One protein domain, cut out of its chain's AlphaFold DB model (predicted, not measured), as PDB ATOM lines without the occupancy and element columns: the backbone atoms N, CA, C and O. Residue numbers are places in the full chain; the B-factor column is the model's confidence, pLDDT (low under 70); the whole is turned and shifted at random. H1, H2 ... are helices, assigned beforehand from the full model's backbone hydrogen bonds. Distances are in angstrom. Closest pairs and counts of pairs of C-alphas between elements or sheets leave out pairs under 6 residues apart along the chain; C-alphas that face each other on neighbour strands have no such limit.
ATOM      1  N   VAL A  20     -52.645 -10.558  -9.883       93.50
ATOM      2  CA  VAL A  20     -51.343 -10.129 -10.411       93.50
ATOM      3  C   VAL A  20     -51.414 -10.097 -11.930       93.50
ATOM      4  O   VAL A  20     -51.911 -11.034 -12.559       93.50
ATOM      5  N   ILE A  21     -50.908  -9.017 -12.523       94.56
ATOM      6  CA  ILE A  21     -50.762  -8.894 -13.971       94.56
ATOM      7  C   ILE A  21     -49.313  -9.178 -14.333       94.56
ATOM      8  O   ILE A  21     -48.392  -8.618 -13.744       94.56
ATOM      9  N   VAL A  22     -49.127 -10.038 -15.328       96.44
ATOM     10  CA  VAL A  22     -47.815 -10.370 -15.873       96.44
ATOM     11  C   VAL A  22     -47.775  -9.956 -17.335       96.44
ATOM     12  O   VAL A  22     -48.615 -10.373 -18.135       96.44
ATOM     13  N   ASP A  23     -46.790  -9.140 -17.683       97.31
ATOM     14  CA  ASP A  23     -46.449  -8.814 -19.056       97.31
ATOM     15  C   ASP A  23     -45.436  -9.835 -19.581       97.31
ATOM     16  O   ASP A  23     -44.281  -9.864 -19.158       97.31
ATOM     17  N   ALA A  24     -45.887 -10.680 -20.506       96.94
ATOM     18  CA  ALA A  24     -45.078 -11.716 -21.145       96.94
ATOM     19  C   ALA A  24     -44.810 -11.410 -22.632       96.94
ATOM     20  O   ALA A  24     -44.701 -12.329 -23.452       96.94
ATOM     21  N   ARG A  25     -44.764 -10.124 -23.022       97.50
ATOM     22  CA  ARG A  25     -44.432  -9.719 -24.399       97.50
ATOM     23  C   ARG A  25     -43.065 -10.268 -24.821       97.50
ATOM     24  O   ARG A  25     -42.092 -10.229 -24.071       97.50
ATOM     25  N   TYR A  26     -42.990 -10.745 -26.063       97.06
ATOM     26  CA  TYR A  26     -41.782 -11.311 -26.664       97.06
ATOM     27  C   TYR A  26     -41.806 -11.144 -28.189       97.06
ATOM     28  O   TYR A  26     -42.865 -11.272 -28.806       97.06
ATOM     29  N   ALA A  27     -40.643 -10.911 -28.804       96.06
ATOM     30  CA  ALA A  27     -40.483 -10.896 -30.255       96.06
ATOM     31  C   ALA A  27     -39.534 -12.017 -30.705       96.06
ATOM     32  O   ALA A  27     -38.448 -12.197 -30.163       96.06
ATOM     33  N   LEU A  28     -39.926 -12.782 -31.730       94.00
ATOM     34  CA  LEU A  28     -39.157 -13.944 -32.208       94.00
ATOM     35  C   LEU A  28     -37.744 -13.595 -32.697       94.00
ATOM     36  O   LEU A  28     -36.856 -14.442 -32.646       94.00
ATOM     37  N   ASN A  29     -37.568 -12.382 -33.212       95.19
ATOM     38  CA  ASN A  29     -36.321 -11.869 -33.767       95.19
ATOM     39  C   ASN A  29     -35.504 -11.035 -32.767       95.19
ATOM     40  O   ASN A  29     -34.387 -10.652 -33.099       95.19
ATOM     41  N   ASP A  30     -36.047 -10.746 -31.582       95.06
ATOM     42  CA  ASP A  30     -35.423  -9.883 -30.581       95.06
ATOM     43  C   ASP A  30     -35.941 -10.243 -29.183       95.06
ATOM     44  O   ASP A  30     -37.052  -9.880 -28.785       95.06
ATOM     45  N   SER A  31     -35.120 -10.978 -28.432       90.94
ATOM     46  CA  SER A  31     -35.484 -11.468 -27.103       90.94
ATOM     47  C   SER A  31     -35.640 -10.366 -26.057       90.94
ATOM     48  O   SER A  31     -36.288 -10.603 -25.043       90.94
ATOM     49  N   GLU A  32     -35.086  -9.180 -26.305       94.88
ATOM     50  CA  GLU A  32     -35.123  -8.035 -25.390       94.88
ATOM     51  C   GLU A  32     -36.256  -7.055 -25.731       94.88
ATOM     52  O   GLU A  32     -36.581  -6.173 -24.937       94.88
ATOM     53  N   ALA A  33     -36.899  -7.199 -26.896       97.31
ATOM     54  CA  ALA A  33     -37.966  -6.295 -27.329       97.31
ATOM     55  C   ALA A  33     -39.124  -6.209 -26.324       97.31
ATOM     56  O   ALA A  33     -39.708  -5.140 -26.159       97.31
ATOM     57  N   GLY A  34     -39.443  -7.315 -25.644       97.38
ATOM     58  CA  GLY A  34     -40.469  -7.345 -24.603       97.38
ATOM     59  C   GLY A  34     -40.116  -6.472 -23.403       97.38
ATOM     60  O   GLY A  34     -40.924  -5.644 -22.994       97.38
ATOM     61  N   GLU A  35     -38.892  -6.612 -22.891       97.38
ATOM     62  CA  GLU A  35     -38.399  -5.851 -21.740       97.38
ATOM     63  C   GLU A  35     -38.339  -4.355 -22.049       97.38
ATOM     64  O   GLU A  35     -38.826  -3.536 -21.270       97.38
ATOM     65  N   ARG A  36     -37.824  -3.985 -23.229       98.00
ATOM     66  CA  ARG A  36     -37.791  -2.579 -23.655       98.00
ATOM     67  C   ARG A  36     -39.195  -1.997 -23.793       98.00
ATOM     68  O   ARG A  36     -39.439  -0.890 -23.327       98.00
ATOM     69  N   ALA A  37     -40.126  -2.746 -24.384       98.31
ATOM     70  CA  ALA A  37     -41.504  -2.296 -24.535       98.31
ATOM     71  C   ALA A  37     -42.238  -2.204 -23.187       98.31
ATOM     72  O   ALA A  37     -43.107  -1.350 -23.028       98.31
ATOM     73  N   TYR A  38     -41.895  -3.059 -22.218       98.38
ATOM     74  CA  TYR A  38     -42.356  -2.945 -20.836       98.38
ATOM     75  C   TYR A  38     -41.803  -1.687 -20.168       98.38
ATOM     76  O   TYR A  38     -42.575  -0.921 -19.599       98.38
ATOM     77  N   ALA A  39     -40.502  -1.421 -20.293       98.06
ATOM     78  CA  ALA A  39     -39.884  -0.215 -19.750       98.06
ATOM     79  C   ALA A  39     -40.464   1.076 -20.357       98.06
ATOM     80  O   ALA A  39     -40.596   2.074 -19.653       98.06
ATOM     81  N   GLU A  40     -40.836   1.056 -21.642       98.50
ATOM     82  CA  GLU A  40     -41.486   2.181 -22.322       98.50
ATOM     83  C   GLU A  40     -42.909   2.427 -21.797       98.50
ATOM     84  O   GLU A  40     -43.245   3.553 -21.430       98.50
ATOM     85  N   ALA A  41     -43.746   1.387 -21.754       98.19
ATOM     86  CA  ALA A  41     -45.092   1.461 -21.196       98.19
ATOM     87  C   ALA A  41     -45.651   0.070 -20.871       98.19
ATOM     88  O   ALA A  41     -45.554  -0.876 -21.658       98.19
ATOM     89  N   HIS A  42     -46.334  -0.038 -19.736       97.00
ATOM     90  CA  HIS A  42     -47.017  -1.254 -19.305       97.00
ATOM     91  C   HIS A  42     -48.251  -0.919 -18.463       97.00
ATOM     92  O   HIS A  42     -48.470   0.227 -18.062       97.00
ATOM     93  N   ILE A  43     -49.084  -1.932 -18.217       95.44
ATOM     94  CA  ILE A  43     -50.238  -1.805 -17.323       95.44
ATOM     95  C   ILE A  43     -49.722  -1.519 -15.901       95.44
ATOM     96  O   ILE A  43     -48.834  -2.238 -15.445       95.44
ATOM     97  N   PRO A  44     -50.266  -0.521 -15.178       92.62
ATOM     98  CA  PRO A  44     -49.818  -0.200 -13.827       92.62
ATOM     99  C   PRO A  44     -49.811  -1.418 -12.893       92.62
ATOM    100  O   PRO A  44     -50.803  -2.138 -12.794       92.62
ATOM    101  N   GLY A  45     -48.688  -1.631 -12.200       91.69
ATOM    102  CA  GLY A  45     -48.510  -2.740 -11.255       91.69
ATOM    103  C   GLY A  45     -48.286  -4.114 -11.894       91.69
ATOM    104  O   GLY A  45     -48.195  -5.100 -11.167       91.69
ATOM    105  N   ALA A  46     -48.197  -4.202 -13.226       95.31
ATOM    106  CA  ALA A  46     -47.776  -5.432 -13.887       95.31
ATOM    107  C   ALA A  46     -46.310  -5.755 -13.563       95.31
ATOM    108  O   ALA A  46     -45.521  -4.850 -13.320       95.31
ATOM    109  N   TYR A  47     -45.947  -7.034 -13.617       95.44
ATOM    110  CA  TYR A  47     -44.561  -7.498 -13.584       95.44
ATOM    111  C   TYR A  47     -44.151  -7.966 -14.975       95.44
ATOM    112  O   TYR A  47     -44.920  -8.665 -15.638       95.44
ATOM    113  N   TYR A  48     -42.946  -7.619 -15.418       97.69
ATOM    114  CA  TYR A  48     -42.392  -8.213 -16.631       97.69
ATOM    115  C   TYR A  48     -41.847  -9.608 -16.346       97.69
ATOM    116  O   TYR A  48     -41.158  -9.808 -15.348       97.69
ATOM    117  N   VAL A  49     -42.136 -10.555 -17.238       97.31
ATOM    118  CA  VAL A  49     -41.596 -11.913 -17.176       97.31
ATOM    119  C   VAL A  49     -41.105 -12.320 -18.562       97.31
ATOM    120  O   VAL A  49     -41.863 -12.388 -19.533       97.31
ATOM    121  N   SER A  50     -39.812 -12.611 -18.661       96.25
ATOM    122  CA  SER A  50     -39.149 -12.954 -19.910       96.25
ATOM    123  C   SER A  50     -39.453 -14.387 -20.329       96.25
ATOM    124  O   SER A  50     -39.177 -15.349 -19.604       96.25
ATOM    125  N   LEU A  51     -39.910 -14.565 -21.574       96.31
ATOM    126  CA  LEU A  51     -40.056 -15.901 -22.154       96.31
ATOM    127  C   LEU A  51     -38.726 -16.667 -22.156       96.31
ATOM    128  O   LEU A  51     -38.723 -17.879 -21.972       96.31
ATOM    129  N   SER A  52     -37.604 -15.981 -22.381       92.38
ATOM    130  CA  SER A  52     -36.301 -16.631 -22.567       92.38
ATOM    131  C   SER A  52     -35.617 -17.004 -21.256       92.38
ATOM    132  O   SER A  52     -34.909 -18.008 -21.229       92.38
ATOM    133  N   HIS A  53     -35.822 -16.214 -20.199       91.38
ATOM    134  CA  HIS A  53     -35.107 -16.364 -18.927       91.38
ATOM    135  C   HIS A  53     -35.972 -16.954 -17.812       91.38
ATOM    136  O   HIS A  53     -35.494 -17.810 -17.071       91.38
ATOM    137  N   ASP A  54     -37.239 -16.550 -17.729       95.62
ATOM    138  CA  ASP A  54     -38.094 -16.867 -16.583       95.62
ATOM    139  C   ASP A  54     -39.056 -18.020 -16.887       95.62
ATOM    140  O   ASP A  54     -39.251 -18.933 -16.083       95.62
ATOM    141  N   LEU A  55     -39.638 -18.007 -18.089       96.50
ATOM    142  CA  LEU A  55     -40.611 -19.016 -18.529       96.50
ATOM    143  C   LEU A  55     -39.972 -20.183 -19.283       96.50
ATOM    144  O   LEU A  55     -40.691 -21.081 -19.722       96.50
ATOM    145  N   SER A  56     -38.646 -20.176 -19.443       96.81
ATOM    146  CA  SER A  56     -37.896 -21.221 -20.143       96.81
ATOM    147  C   SER A  56     -36.691 -21.696 -19.341       96.81
ATOM    148  O   SER A  56     -35.968 -20.916 -18.736       96.81
ATOM    149  N   ALA A  57     -36.418 -22.994 -19.406       96.56
ATOM    150  CA  ALA A  57     -35.127 -23.557 -19.047       96.56
ATOM    151  C   ALA A  57     -34.080 -23.316 -20.154       96.56
ATOM    152  O   ALA A  57     -34.430 -23.102 -21.320       96.56
ATOM    153  N   PRO A  58     -32.780 -23.451 -19.827       94.62
ATOM    154  CA  PRO A  58     -31.723 -23.477 -20.828       94.62
ATOM    155  C   PRO A  58     -31.974 -24.527 -21.915       94.62
ATOM    156  O   PRO A  58     -32.431 -25.643 -21.643       94.62
ATOM    157  N   LYS A  59     -31.622 -24.177 -23.157       94.56
ATOM    158  CA  LYS A  59     -31.690 -25.098 -24.296       94.56
ATOM    159  C   LYS A  59     -30.818 -26.321 -24.038       94.56
ATOM    160  O   LYS A  59     -29.679 -26.207 -23.586       94.56
ATOM    161  N   PRO A  69     -37.498 -24.640 -23.790       96.94
ATOM    162  CA  PRO A  69     -37.862 -25.775 -22.947       96.94
ATOM    163  C   PRO A  69     -38.564 -25.314 -21.674       96.94
ATOM    164  O   PRO A  69     -38.166 -24.317 -21.083       96.94
ATOM    165  N   LEU A  70     -39.557 -26.065 -21.202       97.00
ATOM    166  CA  LEU A  70     -40.258 -25.726 -19.961       97.00
ATOM    167  C   LEU A  70     -39.288 -25.760 -18.753       97.00
ATOM    168  O   LEU A  70     -38.503 -26.712 -18.635       97.00
ATOM    169  N   PRO A  71     -39.327 -24.765 -17.846       96.75
ATOM    170  CA  PRO A  71     -38.531 -24.770 -16.629       96.75
ATOM    171  C   PRO A  71     -39.023 -25.835 -15.649       96.75
ATOM    172  O   PRO A  71     -40.142 -26.346 -15.732       96.75
ATOM    173  N   LYS A  72     -38.174 -26.171 -14.672       96.06
ATOM    174  CA  LYS A  72     -38.627 -26.967 -13.527       96.06
ATOM    175  C   LYS A  72     -39.693 -26.171 -12.758       96.06
ATOM    176  O   LYS A  72     -39.516 -24.960 -12.613       96.06
ATOM    177  N   PRO A  73     -40.723 -26.818 -12.185       96.50
ATOM    178  CA  PRO A  73     -41.757 -26.122 -11.420       96.50
ATOM    179  C   PRO A  73     -41.206 -25.200 -10.324       96.50
ATOM    180  O   PRO A  73     -41.716 -24.104 -10.137       96.50
ATOM    181  N   GLN A  74     -40.124 -25.599  -9.650       97.38
ATOM    182  CA  GLN A  74     -39.489 -24.798  -8.597       97.38
ATOM    183  C   GLN A  74     -38.835 -23.521  -9.135       97.38
ATOM    184  O   GLN A  74     -38.840 -22.505  -8.453       97.38
ATOM    185  N   ALA A  75     -38.279 -23.565 -10.350       95.50
ATOM    186  CA  ALA A  75     -37.698 -22.384 -10.979       95.50
ATOM    187  C   ALA A  75     -38.796 -21.391 -11.381       95.50
ATOM    188  O   ALA A  75     -38.660 -20.204 -11.124       95.50
ATOM    189  N   LEU A  76     -39.916 -21.888 -11.918       95.81
ATOM    190  CA  LEU A  76     -41.069 -21.044 -12.233       95.81
ATOM    191  C   LEU A  76     -41.695 -20.433 -10.968       95.81
ATOM    192  O   LEU A  76     -42.021 -19.251 -10.951       95.81
ATOM    193  N   ALA A  77     -41.831 -21.219  -9.897       95.62
ATOM    194  CA  ALA A  77     -42.364 -20.743  -8.622       95.62
ATOM    195  C   ALA A  77     -41.468 -19.681  -7.963       95.62
ATOM    196  O   ALA A  77     -41.980 -18.806  -7.287       95.62
ATOM    197  N   ALA A  78     -40.152 -19.701  -8.186       95.31
ATOM    198  CA  ALA A  78     -39.273 -18.636  -7.699       95.31
ATOM    199  C   ALA A  78     -39.507 -17.283  -8.404       95.31
ATOM    200  O   ALA A  78     -39.098 -16.253  -7.878       95.31
ATOM    201  N   VAL A  79     -40.141 -17.292  -9.583       94.06
ATOM    202  CA  VAL A  79     -40.505 -16.084 -10.339       94.06
ATOM    203  C   VAL A  79     -41.938 -15.639 -10.027       94.06
ATOM    204  O   VAL A  79     -42.193 -14.447  -9.907       94.06
ATOM    205  N   LEU A  80     -42.882 -16.586  -9.938       90.62
ATOM    206  CA  LEU A  80     -44.329 -16.311  -9.904       90.62
ATOM    207  C   LEU A  80     -45.041 -16.696  -8.593       90.62
ATOM    208  O   LEU A  80     -46.261 -16.540  -8.520       90.62
ATOM    209  N   GLY A  81     -44.339 -17.291  -7.628       83.69
ATOM    210  CA  GLY A  81     -44.915 -17.896  -6.417       83.69
ATOM    211  C   GLY A  81     -44.746 -17.091  -5.138       83.69
ATOM    212  O   GLY A  81     -44.125 -16.008  -5.168       83.69
TER     213      GLY A  81
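This is residues 20 to 59 and 69 to 81 of the 81 residues of the protein "Rhodanese domain-containing protein" of Bacillus sp. FJAT-26390 (UniProt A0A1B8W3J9). With little regular structure, this is a flat slab of mostly extended chain and loops, with two short helices, H1 and H2, toward opposite ends of its longest axis. Between them run residues 20 to 28 and the winding residues 46 to 57, tied by a short parallel pairing of residues 22 to 23 with 47 to 48. The printed part has 53 residues, 16 of them in H1 then H2, with no named strand; the class is all helix. It is only just compact, close to loose, with a radius of gyration of the C-alphas of 11.5 A, and spans 30 by 28 by 10 A.

After residues 20 to 32, which hold no named element, H1 covers residues 33 to 40, 10.5 A from C-alpha 33 at (-37.966, -6.295, -27.329) to C-alpha 40. H2, residues 73 to 80, measures 10.3 A and ends with C-alpha 80 at (-44.329, -16.311, -9.904).

H1 and H2 are apart. Each O i to N i+4 pair is within hydrogen-bond range in H1, and 3 of 4 in H2.

The C-alphas farthest apart, of Pro 44 and Lys 59, are 32.5 A apart. Residues 60 to 68, in the link from H1 to H2 across the cut, are not printed; C-alphas 59 and 69 are 6.4 A apart. No printed residue is under 70 in pLDDT.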